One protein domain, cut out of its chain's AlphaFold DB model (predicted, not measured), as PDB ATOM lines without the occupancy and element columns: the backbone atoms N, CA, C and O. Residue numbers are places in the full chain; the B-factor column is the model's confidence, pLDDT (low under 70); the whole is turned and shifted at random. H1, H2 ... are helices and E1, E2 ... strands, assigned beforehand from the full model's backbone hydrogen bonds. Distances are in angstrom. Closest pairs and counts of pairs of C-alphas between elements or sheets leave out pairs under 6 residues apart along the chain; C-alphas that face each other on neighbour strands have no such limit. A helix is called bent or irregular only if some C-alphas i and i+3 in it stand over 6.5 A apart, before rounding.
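Overview. This is residues 4 to 171 of the 171 residues of an uncharacterized protein of Blattella germanica (UniProt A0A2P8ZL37). What is the main picture? A small three-stranded sheet, E3 E4 E5, has the kinked helix H1 over one face and short H2 on the opposite face, while a long helical hairpin, H3 and H4, runs past and only grazes it. Residues 123 to 129 and 160 to 171 stick out. What is printed? The printed part has 168 residues with five named strands and four named helices, in the order E1 E2 E3 E4 H1 E5 H2 H3 H4, class mixed, and the sheet is mixed. It is loose, with a radius of gyration of the C-alphas of 19.2 A and spans of 69 by 47 by 31 A.

Arrangement. How is the sheet paired? E4, residues 26 to 35, forms an antiparallel hairpin with E3, residues 17 to 19 (N 19 to O 28, 2.8 A), and is parallel to E5, residues 69 to 78 (N 29 to O 71, 2.8 A). What is on it? H1, residues 42 to 65, irregular with C-alphas 56 and 59 7.3 A apart, is over E4 and E5 at a height over the sheet of 6.9 A; E4, H1 and E5 form a strand-helix-strand unit, parallel strands joined through a helix, with a right-handed crossover. H2, residues 85 to 93, is over E5 on the opposite face, the closest C-alphas being those of Leu 75 and Phe 87, 6.0 A. What of the rest? H3, residues 98 to 121, and H4, residues 133 to 169, touch through residues 104 to 115 and 137 to 148 alone, opposite ways at a shallow tilt of 17 degrees, closest at the C-alphas of Val 104 and Leu 148, 6.7 A. E1, residues 4 to 6, and E2, residues 12 to 14, form an antiparallel hairpin, with N 5 and O 13 3.3 A apart. Each O i to N i+4 pair is within hydrogen-bond range in H2, against 16 of 20 in H1, 19 of 20 in H3 and 31 of 33 in H4.

Along the chain. Where do the ends lie? E1 begins at C-alpha 4, (2.403, -1.565, 37.410), and H4 ends at C-alpha 169, (22.804, 10.223, 5.948). Which elements are long? H4 measures 55.0 A, H3 36.1 A, H1 31.5 A, E5 29.3 A and E4 28.9 A.

Size, cuts and confidence. How large is it? The C-alphas farthest apart, those of His 126 and Asn 171, are 71.2 A apart; the printed part has no cut, and the link H3 to H4 is long. Where is confidence low? The pLDDT is under 70 at residues 4 to 14, 22 and 111 to 171.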
ATOM      1  N   THR A   4       2.985  -1.506  36.062       45.38
ATOM      2  CA  THR A   4       2.403  -1.565  37.410       45.38
ATOM      3  C   THR A   4       3.433  -2.073  38.423       45.38
ATOM      4  O   THR A   4       4.182  -3.009  38.120       45.38
ATOM      5  N   GLU A   5       3.464  -1.460  39.607       45.91
ATOM      6  CA  GLU A   5       4.207  -1.912  40.795       45.91
ATOM      7  C   GLU A   5       3.244  -2.442  41.873       45.91
ATOM      8  O   GLU A   5       2.126  -1.937  42.011       45.91
ATOM      9  N   TYR A   6       3.710  -3.422  42.656       44.00
ATOM     10  CA  TYR A   6       3.054  -3.933  43.861       44.00
ATOM     11  C   TYR A   6       3.800  -3.459  45.115       44.00
ATOM     12  O   TYR A   6       4.970  -3.793  45.296       44.00
ATOM     13  N   ARG A   7       3.127  -2.734  46.016       48.28
ATOM     14  CA  ARG A   7       3.636  -2.518  47.383       48.28
ATOM     15  C   ARG A   7       3.254  -3.669  48.317       48.28
ATOM     16  O   ARG A   7       2.214  -4.294  48.133       48.28
ATOM     17  N   LEU A   8       4.041  -3.849  49.385       43.78
ATOM     18  CA  LEU A   8       3.776  -4.771  50.508       43.78
ATOM     19  C   LEU A   8       2.389  -4.580  51.162       43.78
ATOM     20  O   LEU A   8       1.867  -5.513  51.757       43.78
ATOM     21  N   GLU A   9       1.772  -3.405  51.012       53.06
ATOM     22  CA  GLU A   9       0.430  -3.080  51.527       53.06
ATOM     23  C   GLU A   9      -0.703  -3.289  50.495       53.06
ATOM     24  O   GLU A   9      -1.841  -2.898  50.735       53.06
ATOM     25  N   GLY A  10      -0.418  -3.856  49.315       46.69
ATOM     26  CA  GLY A  10      -1.429  -4.115  48.277       46.69
ATOM     27  C   GLY A  10      -1.847  -2.892  47.444       46.69
ATOM     28  O   GLY A  10      -2.746  -2.990  46.613       46.69
ATOM     29  N   SER A  11      -1.197  -1.737  47.616       51.03
ATOM     30  CA  SER A  11      -1.401  -0.556  46.764       51.03
ATOM     31  C   SER A  11      -0.717  -0.738  45.402       51.03
ATOM     32  O   SER A  11       0.490  -0.984  45.338       51.03
ATOM     33  N   HIS A  12      -1.486  -0.574  44.320       60.56
ATOM     34  CA  HIS A  12      -0.987  -0.520  42.945       60.56
ATOM     35  C   HIS A  12      -0.718   0.934  42.558       60.56
ATOM     36  O   HIS A  12      -1.626   1.766  42.615       60.56
ATOM     37  N   ARG A  13       0.505   1.249  42.121       66.75
ATOM     38  CA  ARG A  13       0.812   2.548  41.504       66.75
ATOM     39  C   ARG A  13       1.148   2.347  40.034       66.75
ATOM     40  O   ARG A  13       1.956   1.489  39.678       66.75
ATOM     41  N   ARG A  14       0.473   3.117  39.182       69.44
ATOM     42  CA  ARG A  14       0.705   3.168  37.739       69.44
ATOM     43  C   ARG A  14       1.474   4.450  37.435       69.44
ATOM     44  O   ARG A  14       1.129   5.519  37.933       69.44
ATOM     45  N   ILE A  15       2.530   4.325  36.638       71.12
ATOM     46  CA  ILE A  15       3.196   5.477  36.035       71.12
ATOM     47  C   ILE A  15       2.519   5.776  34.700       71.12
ATOM     48  O   ILE A  15       2.348   4.867  33.883       71.12
ATOM     49  N   ASP A  16       2.196   7.047  34.472       70.25
ATOM     50  CA  ASP A  16       1.634   7.519  33.204       70.25
ATOM     51  C   ASP A  16       2.651   7.401  32.065       70.25
ATOM     52  O   ASP A  16       2.366   6.821  31.011       70.25
ATOM     53  N   MET A  17       3.869   7.905  32.286       79.94
ATOM     54  CA  MET A  17       4.954   7.826  31.318       79.94
ATOM     55  C   MET A  17       6.324   7.711  31.987       79.94
ATOM     56  O   MET A  17       6.647   8.440  32.921       79.94
ATOM     57  N   ILE A  18       7.158   6.819  31.448       81.31
ATOM     58  CA  ILE A  18       8.594   6.766  31.718       81.31
ATOM     59  C   ILE A  18       9.350   6.910  30.393       81.31
ATOM     60  O   ILE A  18       9.090   6.181  29.434       81.31
ATOM     61  N   ALA A  19      10.256   7.879  30.332       83.94
ATOM     62  CA  ALA A  19      11.132   8.137  29.201       83.94
ATOM     63  C   ALA A  19      12.511   7.541  29.491       83.94
ATOM     64  O   ALA A  19      13.201   7.986  30.408       83.94
ATOM     65  N   ILE A  20      12.903   6.529  28.713       83.19
ATOM     66  CA  ILE A  20      14.210   5.868  28.806       83.19
ATOM     67  C   ILE A  20      14.979   6.192  27.517       83.19
ATOM     68  O   ILE A  20      14.617   5.676  26.454       83.19
ATOM     69  N   PRO A  21      15.996   7.068  27.564       76.44
ATOM     70  CA  PRO A  21      16.833   7.360  26.410       76.44
ATOM     71  C   PRO A  21      17.611   6.106  25.978       76.44
ATOM     72  O   PRO A  21      18.125   5.391  26.837       76.44
ATOM     73  N   PRO A  22      17.765   5.837  24.666       69.75
ATOM     74  CA  PRO A  22      18.375   4.598  24.169       69.75
ATOM     75  C   PRO A  22      19.820   4.365  24.632       69.75
ATOM     76  O   PRO A  22      20.268   3.226  24.700       69.75
ATOM     77  N   SER A  23      20.552   5.444  24.908       70.56
ATOM     78  CA  SER A  23      21.989   5.446  25.191       70.56
ATOM     79  C   SER A  23      22.336   5.862  26.621       70.56
ATOM     80  O   SER A  23      23.511   6.036  26.933       70.56
ATOM     81  N   SER A  24      21.345   6.031  27.505       72.88
ATOM     82  CA  SER A  24      21.592   6.456  28.882       72.88
ATOM     83  C   SER A  24      21.025   5.459  29.876       72.88
ATOM     84  O   SER A  24      19.891   5.015  29.735       72.88
ATOM     85  N   ALA A  25      21.771   5.199  30.946       76.75
ATOM     86  CA  ALA A  25      21.258   4.453  32.089       76.75
ATOM     87  C   ALA A  25      20.345   5.305  33.000       76.75
ATOM     88  O   ALA A  25      19.970   4.849  34.079       76.75
ATOM     89  N   GLY A  26      20.032   6.548  32.621       83.88
ATOM     90  CA  GLY A  26      19.077   7.409  33.320       83.88
ATOM     91  C   GLY A  26      17.690   7.342  32.684       83.88
ATOM     92  O   GLY A  26      17.554   6.992  31.515       83.88
ATOM     93  N   SER A  27      16.652   7.689  33.437       87.69
ATOM     94  CA  SER A  27      15.296   7.842  32.905       87.69
ATOM     95  C   SER A  27      14.542   8.988  33.577       87.69
ATOM     96  O   SER A  27      14.988   9.554  34.579       87.69
ATOM     97  N   SER A  28      13.381   9.331  33.022       88.56
ATOM     98  CA  SER A  28      12.479  10.313  33.618       88.56
ATOM     99  C   SER A  28      11.054   9.780  33.691       88.56
ATOM    100  O   SER A  28      10.495   9.353  32.684       88.56
ATOM    101  N   VAL A  29      10.451   9.837  34.873       88.56
ATOM    102  CA  VAL A  29       9.010   9.685  35.078       88.56
ATOM    103  C   VAL A  29       8.354  11.031  34.832       88.56
ATOM    104  O   VAL A  29       8.763  12.036  35.408       88.56
ATOM    105  N   ILE A  30       7.355  11.056  33.957       85.25
ATOM    106  CA  ILE A  30       6.688  12.280  33.524       85.25
ATOM    107  C   ILE A  30       5.199  12.122  33.796       85.25
ATOM    108  O   ILE A  30       4.571  11.182  33.307       85.25
ATOM    109  N   ASP A  31       4.646  13.060  34.554       86.25
ATOM    110  CA  ASP A  31       3.219  13.139  34.854       86.25
ATOM    111  C   ASP A  31       2.744  14.560  34.551       86.25
ATOM    112  O   ASP A  31       3.300  15.537  35.060       86.25
ATOM    113  N   SER A  32       1.742  14.676  33.682       84.75
ATOM    114  CA  SER A  32       1.135  15.956  33.337       84.75
ATOM    115  C   SER A  32      -0.185  16.153  34.069       84.75
ATOM    116  O   SER A  32      -1.063  15.298  34.012       84.75
ATOM    117  N   THR A  33      -0.375  17.325  34.662       84.69
ATOM    118  CA  THR A  33      -1.575  17.701  35.407       84.69
ATOM    119  C   THR A  33      -2.152  19.012  34.877       84.69
ATOM    120  O   THR A  33      -1.433  19.997  34.690       84.69
ATOM    121  N   ILE A  34      -3.471  19.045  34.672       83.50
ATOM    122  CA  ILE A  34      -4.202  20.276  34.357       83.50
ATOM    123  C   ILE A  34      -4.769  20.861  35.654       83.50
ATOM    124  O   ILE A  34      -5.485  20.167  36.371       83.50
ATOM    125  N   ARG A  35      -4.492  22.137  35.949       83.06
ATOM    126  CA  ARG A  35      -5.053  22.845  37.118       83.06
ATOM    127  C   ARG A  35      -5.898  24.047  36.707       83.06
ATOM    128  O   ARG A  35      -5.618  24.716  35.711       83.06
ATOM    129  N   THR A  36      -6.956  24.306  37.469       75.81
ATOM    130  CA  THR A  36      -7.918  25.394  37.232       75.81
ATOM    131  C   THR A  36      -7.703  26.595  38.150       75.81
ATOM    132  O   THR A  36      -8.016  27.713  37.736       75.81
ATOM    133  N   GLU A  37      -7.179  26.388  39.364       73.88
ATOM    134  CA  GLU A  37      -6.772  27.483  40.251       73.88
ATOM    135  C   GLU A  37      -5.545  28.202  39.683       73.88
ATOM    136  O   GLU A  37      -4.784  27.611  38.920       73.88
ATOM    137  N   SER A  38      -5.345  29.468  40.051       72.38
ATOM    138  CA  SER A  38      -4.214  30.265  39.574       72.38
ATOM    139  C   SER A  38      -3.531  30.958  40.746       72.38
ATOM    140  O   SER A  38      -4.075  31.905  41.306       72.38
ATOM    141  N   TYR A  39      -2.329  30.499  41.076       85.94
ATOM    142  CA  TYR A  39      -1.367  31.196  41.927       85.94
ATOM    143  C   TYR A  39       0.054  30.851  41.465       85.94
ATOM    144  O   TYR A  39       0.250  29.922  40.682       85.94
ATOM    145  N   GLU A  40       1.029  31.644  41.898       82.12
ATOM    146  CA  GLU A  40       2.369  31.683  41.300       82.12
ATOM    147  C   GLU A  40       3.175  30.388  41.504       82.12
ATOM    148  O   GLU A  40       3.805  29.894  40.572       82.12
ATOM    149  N   ASP A  41       3.075  29.790  42.692       90.56
ATOM    150  CA  ASP A  41       3.854  28.614  43.097       90.56
ATOM    151  C   ASP A  41       3.261  27.269  42.654       90.56
ATOM    152  O   ASP A  41       3.891  26.221  42.795       90.56
ATOM    153  N   GLN A  42       2.075  27.277  42.047       89.94
ATOM    154  CA  GLN A  42       1.368  26.060  41.654       89.94
ATOM    155  C   GLN A  42       2.196  25.084  40.789       89.94
ATOM    156  O   GLN A  42       2.094  23.877  41.013       89.94
ATOM    157  N   PRO A  43       3.033  25.525  39.825       91.25
ATOM    158  CA  PRO A  43       3.879  24.602  39.068       91.25
ATOM    159  C   PRO A  43       4.887  23.845  39.944       91.25
ATOM    160  O   PRO A  43       5.163  22.677  39.669       91.25
ATOM    161  N   ARG A  44       5.430  24.497  40.985       93.50
ATOM    162  CA  ARG A  44       6.343  23.870  41.953       93.50
ATOM    163  C   ARG A  44       5.583  22.859  42.799       93.50
ATOM    164  O   ARG A  44       6.011  21.715  42.890       93.50
ATOM    165  N   ASP A  45       4.432  23.252  43.326       94.44
ATOM    166  CA  ASP A  45       3.630  22.392  44.196       94.44
ATOM    167  C   ASP A  45       3.132  21.143  43.447       94.44
ATOM    168  O   ASP A  45       3.166  20.037  43.981       94.44
ATOM    169  N   VAL A  46       2.755  21.283  42.167       92.25
ATOM    170  CA  VAL A  46       2.442  20.136  41.297       92.25
ATOM    171  C   VAL A  46       3.661  19.231  41.126       92.25
ATOM    172  O   VAL A  46       3.533  18.014  41.215       92.25
ATOM    173  N   HIS A  47       4.847  19.792  40.888       94.69
ATOM    174  CA  HIS A  47       6.064  18.992  40.773       94.69
ATOM    175  C   HIS A  47       6.368  18.219  42.067       94.69
ATOM    176  O   HIS A  47       6.615  17.013  42.013       94.69
ATOM    177  N   GLU A  48       6.286  18.878  43.222       96.25
ATOM    178  CA  GLU A  48       6.493  18.263  44.536       96.25
ATOM    179  C   GLU A  48       5.454  17.176  44.838       96.25
ATOM    180  O   GLU A  48       5.817  16.093  45.302       96.25
ATOM    181  N   GLU A  49       4.181  17.404  44.504       94.50
ATOM    182  CA  GLU A  49       3.118  16.398  44.599       94.50
ATOM    183  C   GLU A  49       3.492  15.127  43.820       94.50
ATOM    184  O   GLU A  49       3.421  14.019  44.362       94.50
ATOM    185  N   LYS A  50       3.967  15.266  42.574       93.12
ATOM    186  CA  LYS A  50       4.385  14.115  41.757       93.12
ATOM    187  C   LYS A  50       5.642  13.446  42.296       93.12
ATOM    188  O   LYS A  50       5.702  12.215  42.326       93.12
ATOM    189  N   CYS A  51       6.608  14.211  42.791       94.38
ATOM    190  CA  CYS A  51       7.774  13.659  43.480       94.38
ATOM    191  C   CYS A  51       7.359  12.815  44.692       94.38
ATOM    192  O   CYS A  51       7.789  11.669  44.809       94.38
ATOM    193  N   ASN A  52       6.451  13.305  45.534       94.69
ATOM    194  CA  ASN A  52       5.948  12.562  46.693       94.69
ATOM    195  C   ASN A  52       5.236  11.256  46.299       94.69
ATOM    196  O   ASN A  52       5.261  10.272  47.044       94.69
ATOM    197  N   ILE A  53       4.620  11.215  45.115       89.81
ATOM    198  CA  ILE A  53       3.952  10.018  44.596       89.81
ATOM    199  C   ILE A  53       4.954   8.984  44.067       89.81
ATOM    200  O   ILE A  53       4.788   7.793  44.359       89.81
ATOM    201  N   TYR A  54       5.956   9.419  43.298       90.12
ATOM    202  CA  TYR A  54       6.802   8.530  42.492       90.12
ATOM    203  C   TYR A  54       8.210   8.304  43.043       90.12
ATOM    204  O   TYR A  54       8.788   7.254  42.794       90.12
ATOM    205  N   VAL A  55       8.782   9.214  43.836       93.50
ATOM    206  CA  VAL A  55      10.106   8.985  44.448       93.50
ATOM    207  C   VAL A  55      10.155   7.670  45.240       93.50
ATOM    208  O   VAL A  55      11.105   6.907  45.054       93.50
ATOM    209  N   PRO A  56       9.130   7.316  46.040       92.56
ATOM    210  CA  PRO A  56       9.117   6.038  46.743       92.56
ATOM    211  C   PRO A  56       9.084   4.793  45.840       92.56
ATOM    212  O   PRO A  56       9.365   3.705  46.330       92.56
ATOM    213  N   THR A  57       8.701   4.923  44.564       89.25
ATOM    214  CA  THR A  57       8.594   3.805  43.607       89.25
ATOM    215  C   THR A  57       9.851   3.636  42.749       89.25
ATOM    216  O   THR A  57      10.029   2.617  42.080       89.25
ATOM    217  N   ILE A  58      10.770   4.610  42.781       90.81
ATOM    218  CA  ILE A  58      12.009   4.608  41.991       90.81
ATOM    219  C   ILE A  58      12.812   3.301  42.123       90.81
ATOM    220  O   ILE A  58      13.244   2.804  41.081       90.81
ATOM    221  N   PRO A  59      13.029   2.713  43.322       92.44
ATOM    222  CA  PRO A  59      13.827   1.491  43.445       92.44
ATOM    223  C   PRO A  59      13.302   0.332  42.590       92.44
ATOM    224  O   PRO A  59      14.089  -0.313  41.899       92.44
ATOM    225  N   PHE A  60      11.984   0.121  42.562       88.38
ATOM    226  CA  PHE A  60      11.358  -0.925  41.754       88.38
ATOM    227  C   PHE A  60      11.582  -0.703  40.259       88.38
ATOM    228  O   PHE A  60      11.966  -1.621  39.538       88.38
ATOM    229  N   TYR A  61      11.368   0.521  39.772       85.94
ATOM    230  CA  TYR A  61      11.540   0.821  38.351       85.94
ATOM    231  C   TYR A  61      13.008   0.809  37.920       85.94
ATOM    232  O   TYR A  61      13.299   0.432  36.784       85.94
ATOM    233  N   LYS A  62      13.931   1.175  38.819       89.94
ATOM    234  CA  LYS A  62      15.371   1.034  38.580       89.94
ATOM    235  C   LYS A  62      15.758  -0.421  38.378       89.94
ATOM    236  O   LYS A  62      16.441  -0.712  37.403       89.94
ATOM    237  N   ASP A  63      15.292  -1.308  39.248       89.25
ATOM    238  CA  ASP A  63      15.546  -2.745  39.134       89.25
ATOM    239  C   ASP A  63      14.908  -3.322  37.859       89.25
ATOM    240  O   ASP A  63      15.591  -3.874  36.998       89.25
ATOM    241  N   LYS A  64      13.612  -3.057  37.653       86.88
ATOM    242  CA  LYS A  64      12.832  -3.574  36.520       86.88
ATOM    243  C   LYS A  64      13.395  -3.207  35.146       86.88
ATOM    244  O   LYS A  64      13.268  -3.992  34.208       86.88
ATOM    245  N   PHE A  65      13.951  -2.005  35.007       84.88
ATOM    246  CA  PHE A  65      14.476  -1.495  33.736       84.88
ATOM    247  C   PHE A  65      16.003  -1.395  33.694       84.88
ATOM    248  O   PHE A  65      16.536  -0.877  32.716       84.88
ATOM    249  N   ASN A  66      16.700  -1.892  34.721       87.25
ATOM    250  CA  ASN A  66      18.153  -1.801  34.861       87.25
ATOM    251  C   ASN A  66      18.686  -0.358  34.701       87.25
ATOM    252  O   ASN A  66      19.580  -0.077  33.900       87.25
ATOM    253  N   LEU A  67      18.092   0.577  35.447       87.50
ATOM    254  CA  LEU A  67      18.408   2.005  35.396       87.50
ATOM    255  C   LEU A  67      19.247   2.437  36.602       87.50
ATOM    256  O   LEU A  67      19.033   2.015  37.738       87.50
ATOM    257  N   THR A  68      20.168   3.367  36.371       93.19
ATOM    258  CA  THR A  68      21.031   3.975  37.398       93.19
ATOM    259  C   THR A  68      20.369   5.157  38.100       93.19
ATOM    260  O   THR A  68      20.577   5.354  39.302       93.19
ATOM    261  N   SER A  69      19.522   5.909  37.403       93.00
ATOM    262  CA  SER A  69      18.808   7.062  37.949       93.00
ATOM    263  C   SER A  69      17.436   7.215  37.306       93.00
ATOM    264  O   SER A  69      17.233   6.858  36.146       93.00
ATOM    265  N   ILE A  70      16.491   7.737  38.085       91.31
ATOM    266  CA  ILE A  70      15.161   8.119  37.621       91.31
ATOM    267  C   ILE A  70      14.870   9.495  38.202       91.31
ATOM    268  O   ILE A  70      14.943   9.684  39.414       91.31
ATOM    269  N   GLU A  71      14.557  10.448  37.340       94.00
ATOM    270  CA  GLU A  71      14.063  11.769  37.725       94.00
ATOM    271  C   GLU A  71      12.541  11.796  37.626       94.00
ATOM    272  O   GLU A  71      11.974  11.214  36.706       94.00
ATOM    273  N   VAL A  72      11.865  12.490  38.538       93.38
ATOM    274  CA  VAL A  72      10.420  12.724  38.442       93.38
ATOM    275  C   VAL A  72      10.192  14.142  37.938       93.38
ATOM    276  O   VAL A  72      10.789  15.083  38.448       93.38
ATOM    277  N   ILE A  73       9.329  14.305  36.937       90.56
ATOM    278  CA  ILE A  73       8.981  15.594  36.341       90.56
ATOM    279  C   ILE A  73       7.459  15.735  36.351       90.56
ATOM    280  O   ILE A  73       6.768  15.233  35.463       90.56
ATOM    281  N   GLY A  74       6.936  16.443  37.354       92.25
ATOM    282  CA  GLY A  74       5.555  16.924  37.326       92.25
ATOM    283  C   GLY A  74       5.412  18.129  36.395       92.25
ATOM    284  O   GLY A  74       6.074  19.150  36.587       92.25
ATOM    285  N   LEU A  75       4.560  18.012  35.380       90.19
ATOM    286  CA  LEU A  75       4.260  19.060  34.410       90.19
ATOM    287  C   LEU A  75       2.873  19.632  34.674       90.19
ATOM    288  O   LEU A  75       1.877  18.926  34.581       90.19
ATOM    289  N   MET A  76       2.788  20.932  34.933       89.12
ATOM    290  CA  MET A  76       1.506  21.622  35.033       89.12
ATOM    291  C   MET A  76       1.144  22.279  33.694       89.12
ATOM    292  O   MET A  76       1.987  22.906  33.053       89.12
ATOM    293  N   VAL A  77      -0.129  22.183  33.306       86.62
ATOM    294  CA  VAL A  77      -0.754  23.036  32.288       86.62
ATOM    295  C   VAL A  77      -1.971  23.720  32.907       86.62
ATOM    296  O   VAL A  77      -2.818  23.081  33.525       86.62
ATOM    297  N   GLY A  78      -2.087  25.037  32.765       84.44
ATOM    298  CA  GLY A  78      -3.262  25.753  33.257       84.44
ATOM    299  C   GLY A  78      -4.473  25.476  32.371       84.44
ATOM    300  O   GLY A  78      -4.359  25.488  31.149       84.44
ATOM    301  N   ALA A  79      -5.660  25.322  32.957       78.25
ATOM    302  CA  ALA A  79      -6.909  25.044  32.235       78.25
ATOM    303  C   ALA A  79      -7.314  26.133  31.215       78.25
ATOM    304  O   ALA A  79      -8.209  25.926  30.398       78.25
ATOM    305  N   ARG A  80      -6.666  27.303  31.253       79.00
ATOM    306  CA  ARG A  80      -6.809  28.390  30.266       79.00
ATOM    307  C   ARG A  80      -5.686  28.416  29.222       79.00
ATOM    308  O   ARG A  80      -5.551  29.404  28.511       79.00
ATOM    309  N   GLY A  81      -4.881  27.360  29.141       80.44
ATOM    310  CA  GLY A  81      -3.718  27.295  28.260       80.44
ATOM    311  C   GLY A  81      -2.467  27.973  28.822       80.44
ATOM    312  O   GLY A  81      -1.557  28.280  28.061       80.44
ATOM    313  N   THR A  82      -2.400  28.229  30.133       87.06
ATOM    314  CA  THR A  82      -1.180  28.760  30.759       87.06
ATOM    315  C   THR A  82      -0.083  27.699  30.731       87.06
ATOM    316  O   THR A  82      -0.310  26.571  31.169       87.06
ATOM    317  N   ILE A  83       1.109  28.067  30.255       89.12
ATOM    318  CA  ILE A  83       2.277  27.184  30.184       89.12
ATOM    319  C   ILE A  83       3.353  27.696  31.150       89.12
ATOM    320  O   ILE A  83       3.940  28.749  30.895       89.12
ATOM    321  N   PRO A  84       3.625  26.980  32.255       90.88
ATOM    322  CA  PRO A  84       4.686  27.340  33.187       90.88
ATOM    323  C   PRO A  84       6.082  27.223  32.574       90.88
ATOM    324  O   PRO A  84       6.326  26.402  31.685       90.88
ATOM    325  N   HIS A  85       7.036  27.964  33.137       91.50
ATOM    326  CA  HIS A  85       8.443  27.903  32.729       91.50
ATOM    327  C   HIS A  85       9.021  26.479  32.807       91.50
ATOM    328  O   HIS A  85       9.751  26.065  31.908       91.50
ATOM    329  N   LEU A  86       8.632  25.692  33.820       89.38
ATOM    330  CA  LEU A  86       9.046  24.292  33.964       89.38
ATOM    331  C   LEU A  86       8.681  23.443  32.732       89.38
ATOM    332  O   LEU A  86       9.493  22.638  32.286       89.38
ATOM    333  N   PHE A  87       7.508  23.670  32.131       89.56
ATOM    334  CA  PHE A  87       7.083  22.972  30.913       89.56
ATOM    335  C   PHE A  87       7.948  23.371  29.709       89.56
ATOM    336  O   PHE A  87       8.354  22.527  28.913       89.56
ATOM    337  N   VAL A  88       8.294  24.655  29.588       90.12
ATOM    338  CA  VAL A  88       9.187  25.141  28.520       90.12
ATOM    339  C   VAL A  88      10.590  24.546  28.671       90.12
ATOM    340  O   VAL A  88      11.177  24.084  27.691       90.12
ATOM    341  N   CYS A  89      11.121  24.514  29.895       90.38
ATOM    342  CA  CYS A  89      12.390  23.859  30.210       90.38
ATOM    343  C   CYS A  89      12.358  22.367  29.891       90.38
ATOM    344  O   CYS A  89      13.317  21.858  29.319       90.38
ATOM    345  N   PHE A  90      11.255  21.685  30.202       88.44
ATOM    346  CA  PHE A  90      11.043  20.292  29.827       88.44
ATOM    347  C   PHE A  90      11.132  20.105  28.309       88.44
ATOM    348  O   PHE A  90      11.928  19.291  27.847       88.44
ATOM    349  N   CYS A  91      10.409  20.903  27.517       86.62
ATOM    350  CA  CYS A  91      10.497  20.808  26.060       86.62
ATOM    351  C   CYS A  91      11.934  20.989  25.556       86.62
ATOM    352  O   CYS A  91      12.380  20.206  24.726       86.62
ATOM    353  N   ARG A  92      12.684  21.955  26.097       88.25
ATOM    354  CA  ARG A  92      14.097  22.162  25.732       88.25
ATOM    355  C   ARG A  92      14.986  20.984  26.130       88.25
ATOM    356  O   ARG A  92      15.822  20.565  25.341       88.25
ATOM    357  N   LYS A  93      14.800  20.443  27.338       83.94
ATOM    358  CA  LYS A  93      15.580  19.315  27.870       83.94
ATOM    359  C   LYS A  93      15.461  18.064  26.999       83.94
ATOM    360  O   LYS A  93      16.435  17.332  26.868       83.94
ATOM    361  N   PHE A  94      14.288  17.835  26.413       81.06
ATOM    362  CA  PHE A  94      14.006  16.659  25.585       81.06
ATOM    363  C   PHE A  94      13.991  16.949  24.075       81.06
ATOM    364  O   PHE A  94      13.522  16.107  23.312       81.06
ATOM    365  N   ASP A  95      14.481  18.118  23.648       82.38
ATOM    366  CA  ASP A  95      14.494  18.551  22.240       82.38
ATOM    367  C   ASP A  95      13.113  18.411  21.555       82.38
ATOM    368  O   ASP A  95      12.938  17.898  20.443       82.38
ATOM    369  N   LEU A  96      12.074  18.823  22.288       80.44
ATOM    370  CA  LEU A  96      10.692  18.863  21.819       80.44
ATOM    371  C   LEU A  96      10.442  20.182  21.074       80.44
ATOM    372  O   LEU A  96      11.004  21.222  21.427       80.44
ATOM    373  N   PRO A  97       9.567  20.183  20.059       79.88
ATOM    374  CA  PRO A  97       9.415  21.314  19.174       79.88
ATOM    375  C   PRO A  97       8.613  22.396  19.907       79.88
ATOM    376  O   PRO A  97       7.700  22.128  20.698       79.88
ATOM    377  N   SER A  98       8.836  23.653  19.562       77.88
ATOM    378  CA  SER A  98       7.976  24.732  20.056       77.88
ATOM    379  C   SER A  98       6.498  24.530  19.665       77.88
ATOM    380  O   SER A  98       5.603  24.885  20.431       77.88
ATOM    381  N   GLY A  99       6.231  23.880  18.523       79.44
ATOM    382  CA  GLY A  99       4.878  23.549  18.061       79.44
ATOM    383  C   GLY A  99       4.083  22.638  19.006       79.44
ATOM    384  O   GLY A  99       2.857  22.728  19.041       79.44
ATOM    385  N   LEU A 100       4.755  21.819  19.826       76.81
ATOM    386  CA  LEU A 100       4.099  20.945  20.803       76.81
ATOM    387  C   LEU A 100       3.412  21.767  21.890       76.81
ATOM    388  O   LEU A 100       2.286  21.457  22.262       76.81
ATOM    389  N   ILE A 101       4.058  22.838  22.355       80.88
ATOM    390  CA  ILE A 101       3.483  23.738  23.361       80.88
ATOM    391  C   ILE A 101       2.172  24.322  22.833       80.88
ATOM    392  O   ILE A 101       1.157  24.290  23.527       80.88
ATOM    393  N   MET A 102       2.155  24.786  21.581       77.94
ATOM    394  CA  MET A 102       0.926  25.294  20.972       77.94
ATOM    395  C   MET A 102      -0.145  24.214  20.814       77.94
ATOM    396  O   MET A 102      -1.312  24.475  21.105       77.94
ATOM    397  N   ALA A 103       0.227  22.998  20.413       76.38
ATOM    398  CA  ALA A 103      -0.716  21.885  20.329       76.38
ATOM    399  C   ALA A 103      -1.352  21.567  21.697       76.38
ATOM    400  O   ALA A 103      -2.572  21.411  21.781       76.38
ATOM    401  N   VAL A 104      -0.548  21.556  22.768       76.75
ATOM    402  CA  VAL A 104      -1.002  21.371  24.158       76.75
ATOM    403  C   VAL A 104      -1.990  22.468  24.557       76.75
ATOM    404  O   VAL A 104      -3.084  22.170  25.038       76.75
ATOM    405  N   VAL A 105      -1.644  23.737  24.318       80.25
ATOM    406  CA  VAL A 105      -2.507  24.889  24.630       80.25
ATOM    407  C   VAL A 105      -3.838  24.792  23.891       80.25
ATOM    408  O   VAL A 105      -4.898  24.925  24.506       80.25
ATOM    409  N   ILE A 106      -3.801  24.524  22.583       76.00
ATOM    410  CA  ILE A 106      -5.001  24.396  21.750       76.00
ATOM    411  C   ILE A 106      -5.891  23.264  22.262       76.00
ATOM    412  O   ILE A 106      -7.108  23.448  22.333       76.00
ATOM    413  N   ALA A 107      -5.313  22.115  22.619       73.88
ATOM    414  CA  ALA A 107      -6.062  20.998  23.178       73.88
ATOM    415  C   ALA A 107      -6.788  21.432  24.457       73.88
ATOM    416  O   ALA A 107      -8.015  21.399  24.498       73.88
ATOM    417  N   VAL A 108      -6.067  21.961  25.448       73.69
ATOM    418  CA  VAL A 108      -6.653  22.361  26.740       73.69
ATOM    419  C   VAL A 108      -7.740  23.432  26.584       73.69
ATOM    420  O   VAL A 108      -8.812  23.322  27.181       73.69
ATOM    421  N   VAL A 109      -7.519  24.441  25.737       75.50
ATOM    422  CA  VAL A 109      -8.511  25.501  25.490       75.50
ATOM    423  C   VAL A 109      -9.769  24.948  24.814       75.50
ATOM    424  O   VAL A 109     -10.880  25.324  25.200       75.50
ATOM    425  N   LYS A 110      -9.635  24.028  23.849       71.75
ATOM    426  CA  LYS A 110     -10.790  23.371  23.210       71.75
ATOM    427  C   LYS A 110     -11.656  22.642  24.235       71.75
ATOM    428  O   LYS A 110     -12.877  22.802  24.212       71.75
ATOM    429  N   VAL A 111     -11.041  21.919  25.169       66.50
ATOM    430  CA  VAL A 111     -11.760  21.226  26.253       66.50
ATOM    431  C   VAL A 111     -12.512  22.208  27.137       66.50
ATOM    432  O   VAL A 111     -13.697  22.018  27.418       66.50
ATOM    433  N   ALA A 112     -11.853  23.296  27.536       67.69
ATOM    434  CA  ALA A 112     -12.461  24.307  28.392       67.69
ATOM    435  C   ALA A 112     -13.691  24.968  27.737       67.69
ATOM    436  O   ALA A 112     -14.683  25.250  28.417       67.69
ATOM    437  N   ILE A 113     -13.656  25.191  26.417       67.75
ATOM    438  CA  ILE A 113     -14.783  25.748  25.652       67.75
ATOM    439  C   ILE A 113     -15.942  24.748  25.579       67.75
ATOM    440  O   ILE A 113     -17.075  25.114  25.898       67.75
ATOM    441  N   VAL A 114     -15.673  23.493  25.210       62.91
ATOM    442  CA  VAL A 114     -16.705  22.440  25.133       62.91
ATOM    443  C   VAL A 114     -17.378  22.238  26.494       62.91
ATOM    444  O   VAL A 114     -18.605  22.185  26.573       62.91
ATOM    445  N   SER A 115     -16.594  22.237  27.577       59.22
ATOM    446  CA  SER A 115     -17.106  22.135  28.948       59.22
ATOM    447  C   SER A 115     -18.059  23.286  29.308       59.22
ATOM    448  O   SER A 115     -19.130  23.056  29.872       59.22
ATOM    449  N   LYS A 116     -17.728  24.530  28.926       58.84
ATOM    450  CA  LYS A 116     -18.613  25.693  29.131       58.84
ATOM    451  C   LYS A 116     -19.916  25.595  28.336       58.84
ATOM    452  O   LYS A 116     -20.970  25.937  28.864       58.84
ATOM    453  N   ILE A 117     -19.855  25.134  27.086       58.31
ATOM    454  CA  ILE A 117     -21.045  24.985  26.233       58.31
ATOM    455  C   ILE A 117     -21.994  23.928  26.810       58.31
ATOM    456  O   ILE A 117     -23.201  24.158  26.838       58.31
ATOM    457  N   SER A 118     -21.458  22.815  27.317       56.56
ATOM    458  CA  SER A 118     -22.256  21.764  27.962       56.56
ATOM    459  C   SER A 118     -23.002  22.292  29.199       56.56
ATOM    460  O   SER A 118     -24.222  22.165  29.288       56.56
ATOM    461  N   LYS A 119     -22.308  23.023  30.086       55.44
ATOM    462  CA  LYS A 119     -22.914  23.635  31.288       55.44
ATOM    463  C   LYS A 119     -24.012  24.657  30.980       55.44
ATOM    464  O   LYS A 119     -24.955  24.799  31.752       55.44
ATOM    465  N   ASN A 120     -23.907  25.369  29.860       52.84
ATOM    466  CA  ASN A 120     -24.918  26.347  29.459       52.84
ATOM    467  C   ASN A 120     -26.192  25.696  28.895       52.84
ATOM    468  O   ASN A 120     -27.245  26.327  28.928       52.84
ATOM    469  N   ARG A 121     -26.124  24.449  28.408       52.31
ATOM    470  CA  ARG A 121     -27.290  23.712  27.889       52.31
ATOM    471  C   ARG A 121     -28.118  23.023  28.982       52.31
ATOM    472  O   ARG A 121     -29.308  22.839  28.776       52.31
ATOM    473  N   GLY A 122     -27.535  22.722  30.145       50.09
ATOM    474  CA  GLY A 122     -28.241  22.115  31.288       50.09
ATOM    475  C   GLY A 122     -29.125  23.070  32.107       50.09
ATOM    476  O   GLY A 122     -29.840  22.630  32.996       50.09
ATOM    477  N   ARG A 123     -29.114  24.384  31.826       51.41
ATOM    478  CA  ARG A 123     -29.911  25.386  32.569       51.41
ATOM    479  C   ARG A 123     -31.312  25.648  32.001       51.41
ATOM    480  O   ARG A 123     -31.981  26.569  32.462       51.41
ATOM    481  N   GLY A 124     -31.767  24.869  31.019       50.47
ATOM    482  CA  GLY A 124     -33.108  24.999  30.449       50.47
ATOM    483  C   GLY A 124     -33.771  23.644  30.236       50.47
ATOM    484  O   GLY A 124     -33.527  23.013  29.215       50.47
ATOM    485  N   GLY A 125     -34.630  23.222  31.166       46.12
ATOM    486  CA  GLY A 125     -35.542  22.092  30.958       46.12
ATOM    487  C   GLY A 125     -35.786  21.248  32.208       46.12
ATOM    488  O   GLY A 125     -34.864  20.657  32.752       46.12
ATOM    489  N   HIS A 126     -37.045  21.202  32.644       51.41
ATOM    490  CA  HIS A 126     -37.560  20.304  33.676       51.41
ATOM    491  C   HIS A 126     -37.362  18.821  33.310       51.41
ATOM    492  O   HIS A 126     -37.724  18.418  32.209       51.41
ATOM    493  N   GLY A 127     -36.963  18.014  34.299       47.62
ATOM    494  CA  GLY A 127     -37.628  16.734  34.559       47.62
ATOM    495  C   GLY A 127     -37.049  15.455  33.956       47.62
ATOM    496  O   GLY A 127     -37.841  14.657  33.492       47.62
ATOM    497  N   GLU A 128     -35.740  15.221  34.032       51.19
ATOM    498  CA  GLU A 128     -35.144  13.884  34.232       51.19
ATOM    499  C   GLU A 128     -33.841  14.102  35.009       51.19
ATOM    500  O   GLU A 128     -33.093  15.011  34.653       51.19
ATOM    501  N   ASP A 129     -33.588  13.345  36.085       48.91
ATOM    502  CA  ASP A 129     -32.363  13.505  36.877       48.91
ATOM    503  C   ASP A 129     -31.145  13.203  35.987       48.91
ATOM    504  O   ASP A 129     -30.945  12.049  35.585       48.91
ATOM    505  N   PRO A 130     -30.325  14.213  35.637       49.06
ATOM    506  CA  PRO A 130     -29.153  13.978  34.821       49.06
ATOM    507  C   PRO A 130     -28.150  13.141  35.629       49.06
ATOM    508  O   PRO A 130     -28.044  13.310  36.850       49.06
ATOM    509  N   PRO A 131     -27.362  12.262  34.978       48.19
ATOM    510  CA  PRO A 131     -26.233  11.628  35.648       48.19
ATOM    511  C   PRO A 131     -25.368  12.730  36.279       48.19
ATOM    512  O   PRO A 131     -25.226  13.791  35.661       48.19
ATOM    513  N   PRO A 132     -24.811  12.521  37.490       48.53
ATOM    514  CA  PRO A 132     -24.162  13.581  38.253       48.53
ATOM    515  C   PRO A 132     -23.183  14.343  37.357       48.53
ATOM    516  O   PRO A 132     -22.255  13.750  36.807       48.53
ATOM    517  N   GLU A 133     -23.416  15.650  37.175       47.66
ATOM    518  CA  GLU A 133     -22.721  16.512  36.198       47.66
ATOM    519  C   GLU A 133     -21.183  16.431  36.298       47.66
ATOM    520  O   GLU A 133     -20.470  16.695  35.327       47.66
ATOM    521  N   GLY A 134     -20.656  16.022  37.459       38.81
ATOM    522  CA  GLY A 134     -19.235  15.753  37.678       38.81
ATOM    523  C   GLY A 134     -18.672  14.597  36.841       38.81
ATOM    524  O   GLY A 134     -17.543  14.693  36.367       38.81
ATOM    525  N   THR A 135     -19.450  13.546  36.578       36.41
ATOM    526  CA  THR A 135     -18.991  12.347  35.855       36.41
ATOM    527  C   THR A 135     -18.725  12.644  34.379       36.41
ATOM    528  O   THR A 135     -17.745  12.163  33.815       36.41
ATOM    529  N   SER A 136     -19.541  13.499  33.750       41.38
ATOM    530  CA  SER A 136     -19.349  13.885  32.344       41.38
ATOM    531  C   SER A 136     -18.103  14.761  32.155       41.38
ATOM    532  O   SER A 136     -17.372  14.582  31.185       41.38
ATOM    533  N   ILE A 137     -17.804  15.652  33.106       40.91
ATOM    534  CA  ILE A 137     -16.630  16.538  33.047       40.91
ATOM    535  C   ILE A 137     -15.332  15.758  33.280       40.91
ATOM    536  O   ILE A 137     -14.360  15.982  32.559       40.91
ATOM    537  N   ILE A 138     -15.318  14.832  34.245       38.97
ATOM    538  CA  ILE A 138     -14.145  13.996  34.551       38.97
ATOM    539  C   ILE A 138     -13.787  13.111  33.349       38.97
ATOM    540  O   ILE A 138     -12.646  13.146  32.895       38.97
ATOM    541  N   LEU A 139     -14.770  12.431  32.746       40.34
ATOM    542  CA  LEU A 139     -14.552  11.586  31.563       40.34
ATOM    543  C   LEU A 139     -14.060  12.383  30.344       40.34
ATOM    544  O   LEU A 139     -13.266  11.889  29.541       40.34
ATOM    545  N   GLN A 140     -14.505  13.633  30.198       45.50
ATOM    546  CA  GLN A 140     -14.096  14.496  29.091       45.50
ATOM    547  C   GLN A 140     -12.703  15.101  29.313       45.50
ATOM    548  O   GLN A 140     -11.978  15.309  28.345       45.50
ATOM    549  N   MET A 141     -12.290  15.320  30.565       44.84
ATOM    550  CA  MET A 141     -10.907  15.661  30.908       44.84
ATOM    551  C   MET A 141      -9.963  14.465  30.707       44.84
ATOM    552  O   MET A 141      -8.905  14.631  30.107       44.84
ATOM    553  N   GLU A 142     -10.354  13.253  31.111       44.75
ATOM    554  CA  GLU A 142      -9.566  12.024  30.912       44.75
ATOM    555  C   GLU A 142      -9.352  11.688  29.426       44.75
ATOM    556  O   GLU A 142      -8.239  11.338  29.019       44.75
ATOM    557  N   LEU A 143     -10.378  11.862  28.584       47.34
ATOM    558  CA  LEU A 143     -10.277  11.680  27.129       47.34
ATOM    559  C   LEU A 143      -9.238  12.617  26.492       47.34
ATOM    560  O   LEU A 143      -8.595  12.273  25.499       47.34
ATOM    561  N   GLU A 144      -9.053  13.802  27.057       51.50
ATOM    562  CA  GLU A 144      -8.242  14.866  26.468       51.50
ATOM    563  C   GLU A 144      -6.808  14.848  27.002       51.50
ATOM    564  O   GLU A 144      -5.871  15.047  26.228       51.50
ATOM    565  N   THR A 145      -6.605  14.448  28.261       49.62
ATOM    566  CA  THR A 145      -5.290  14.014  28.767       49.62
ATOM    567  C   THR A 145      -4.783  12.805  27.976       49.62
ATOM    568  O   THR A 145      -3.607  12.737  27.617       49.62
ATOM    569  N   THR A 146      -5.680  11.889  27.588       48.66
ATOM    570  CA  THR A 146      -5.344  10.756  26.710       48.66
ATOM    571  C   THR A 146      -4.934  11.224  25.310       48.66
ATOM    572  O   THR A 146      -3.962  10.711  24.759       48.66
ATOM    573  N   LYS A 147      -5.599  12.236  24.736       53.03
ATOM    574  CA  LYS A 147      -5.198  12.834  23.445       53.03
ATOM    575  C   LYS A 147      -3.864  13.571  23.532       53.03
ATOM    576  O   LYS A 147      -3.053  13.443  22.621       53.03
ATOM    577  N   LEU A 148      -3.598  14.267  24.637       53.38
ATOM    578  CA  LEU A 148      -2.299  14.882  24.900       53.38
ATOM    579  C   LEU A 148      -1.190  13.822  24.963       53.38
ATOM    580  O   LEU A 148      -0.147  13.974  24.331       53.38
ATOM    581  N   ALA A 149      -1.450  12.708  25.649       52.62
ATOM    582  CA  ALA A 149      -0.540  11.570  25.724       52.62
ATOM    583  C   ALA A 149      -0.356  10.852  24.372       52.62
ATOM    584  O   ALA A 149       0.720  10.312  24.107       52.62
ATOM    585  N   ILE A 150      -1.378  10.831  23.508       50.91
ATOM    586  CA  ILE A 150      -1.284  10.322  22.128       50.91
ATOM    587  C   ILE A 150      -0.395  11.239  21.284       50.91
ATOM    588  O   ILE A 150       0.471  10.746  20.561       50.91
ATOM    589  N   GLU A 151      -0.547  12.554  21.410       54.28
ATOM    590  CA  GLU A 151       0.236  13.505  20.621       54.28
ATOM    591  C   GLU A 151       1.691  13.587  21.097       54.28
ATOM    592  O   GLU A 151       2.606  13.650  20.274       54.28
ATOM    593  N   MET A 152       1.932  13.439  22.403       53.34
ATOM    594  CA  MET A 152       3.280  13.245  22.949       53.34
ATOM    595  C   MET A 152       3.935  11.950  22.442       53.34
ATOM    596  O   MET A 152       5.123  11.959  22.117       53.34
ATOM    597  N   ARG A 153       3.175  10.852  22.293       53.50
ATOM    598  CA  ARG A 153       3.683   9.605  21.685       53.50
ATOM    599  C   ARG A 153       4.005   9.770  20.204       53.50
ATOM    600  O   ARG A 153       5.102   9.409  19.790       53.50
ATOM    601  N   ARG A 154       3.104  10.370  19.420       52.66
ATOM    602  CA  ARG A 154       3.343  10.640  17.991       52.66
ATOM    603  C   ARG A 154       4.559  11.524  17.771       52.66
ATOM    604  O   ARG A 154       5.330  11.284  16.845       52.66
ATOM    605  N   TYR A 155       4.752  12.519  18.631       50.38
ATOM    606  CA  TYR A 155       5.915  13.383  18.552       50.38
ATOM    607  C   TYR A 155       7.218  12.641  18.892       50.38
ATOM    608  O   TYR A 155       8.206  12.755  18.165       50.38
ATOM    609  N   SER A 156       7.209  11.812  19.941       48.97
ATOM    610  CA  SER A 156       8.334  10.925  20.267       48.97
ATOM    611  C   SER A 156       8.687   9.993  19.098       48.97
ATOM    612  O   SER A 156       9.863   9.816  18.773       48.97
ATOM    613  N   ASP A 157       7.685   9.417  18.431       47.50
ATOM    614  CA  ASP A 157       7.887   8.530  17.282       47.50
ATOM    615  C   ASP A 157       8.432   9.274  16.051       47.50
ATOM    616  O   ASP A 157       9.313   8.754  15.357       47.50
ATOM    617  N   TYR A 158       7.970  10.507  15.812       45.47
ATOM    618  CA  TYR A 158       8.490  11.385  14.762       45.47
ATOM    619  C   TYR A 158       9.967  11.721  14.991       45.47
ATOM    620  O   TYR A 158      10.786  11.526  14.093       45.47
ATOM    621  N   ASN A 159      10.341  12.127  16.205       44.59
ATOM    622  CA  ASN A 159      11.737  12.413  16.544       44.59
ATOM    623  C   ASN A 159      12.629  11.174  16.409       44.59
ATOM    624  O   ASN A 159      13.723  11.247  15.852       44.59
ATOM    625  N   ARG A 160      12.140  10.002  16.824       48.47
ATOM    626  CA  ARG A 160      12.855   8.731  16.641       48.47
ATOM    627  C   ARG A 160      13.031   8.365  15.166       48.47
ATOM    628  O   ARG A 160      13.973   7.656  14.814       48.47
ATOM    629  N   LEU A 161      12.119   8.785  14.292       42.56
ATOM    630  CA  LEU A 161      12.260   8.621  12.848       42.56
ATOM    631  C   LEU A 161      13.298   9.599  12.281       42.56
ATOM    632  O   LEU A 161      14.163   9.172  11.526       42.56
ATOM    633  N   GLN A 162      13.266  10.867  12.696       40.97
ATOM    634  CA  GLN A 162      14.227  11.889  12.268       40.97
ATOM    635  C   GLN A 162      15.666  11.555  12.686       40.97
ATOM    636  O   GLN A 162      16.572  11.660  11.861       40.97
ATOM    637  N   CYS A 163      15.890  11.071  13.913       43.00
ATOM    638  CA  CYS A 163      17.213  10.598  14.336       43.00
ATOM    639  C   CYS A 163      17.708   9.431  13.468       43.00
ATOM    640  O   CYS A 163      18.835   9.469  12.987       43.00
ATOM    641  N   ARG A 164      16.847   8.443  13.184       49.59
ATOM    642  CA  ARG A 164      17.194   7.301  12.314       49.59
ATOM    643  C   ARG A 164      17.485   7.705  10.870       49.59
ATOM    644  O   ARG A 164      18.247   7.022  10.195       49.59
ATOM    645  N   LEU A 165      16.849   8.763  10.371       43.62
ATOM    646  CA  LEU A 165      17.121   9.296   9.036       43.62
ATOM    647  C   LEU A 165      18.474  10.015   9.004       43.62
ATOM    648  O   LEU A 165      19.277   9.727   8.124       43.62
ATOM    649  N   LYS A 166      18.786  10.834  10.016       49.84
ATOM    650  CA  LYS A 166      20.100  11.488  10.147       49.84
ATOM    651  C   LYS A 166      21.257  10.493  10.301       49.84
ATOM    652  O   LYS A 166      22.304  10.684   9.701       49.84
ATOM    653  N   GLU A 167      21.070   9.403  11.047       51.47
ATOM    654  CA  GLU A 167      22.071   8.324  11.182       51.47
ATOM    655  C   GLU A 167      22.330   7.565   9.869       51.47
ATOM    656  O   GLU A 167      23.388   6.961   9.702       51.47
ATOM    657  N   ARG A 168      21.377   7.586   8.930       57.16
ATOM    658  CA  ARG A 168      21.528   6.986   7.595       57.16
ATOM    659  C   ARG A 168      22.169   7.922   6.577       57.16
ATOM    660  O   ARG A 168      22.682   7.431   5.588       57.16
ATOM    661  N   GLU A 169      22.126   9.232   6.798       57.97
ATOM    662  CA  GLU A 169      22.804  10.223   5.948       57.97
ATOM    663  C   GLU A 169      24.294  10.385   6.303       57.97
ATOM    664  O   GLU A 169      25.053  10.967   5.533       57.97
ATOM    665  N   LEU A 170      24.710   9.879   7.469       52.06
ATOM    666  CA  LEU A 170      26.082   9.939   7.991       52.06
ATOM    667  C   LEU A 170      26.886   8.635   7.803       52.06
ATOM    668  O   LEU A 170      28.050   8.598   8.201       52.06
ATOM    669  N   ASN A 171      26.285   7.594   7.216       43.66
ATOM    670  CA  ASN A 171      26.919   6.318   6.842       43.66
ATOM    671  C   ASN A 171      26.861   6.125   5.325       43.66
ATOM    672  O   ASN A 171      27.778   5.466   4.788       43.66
TER     673      ASN A 171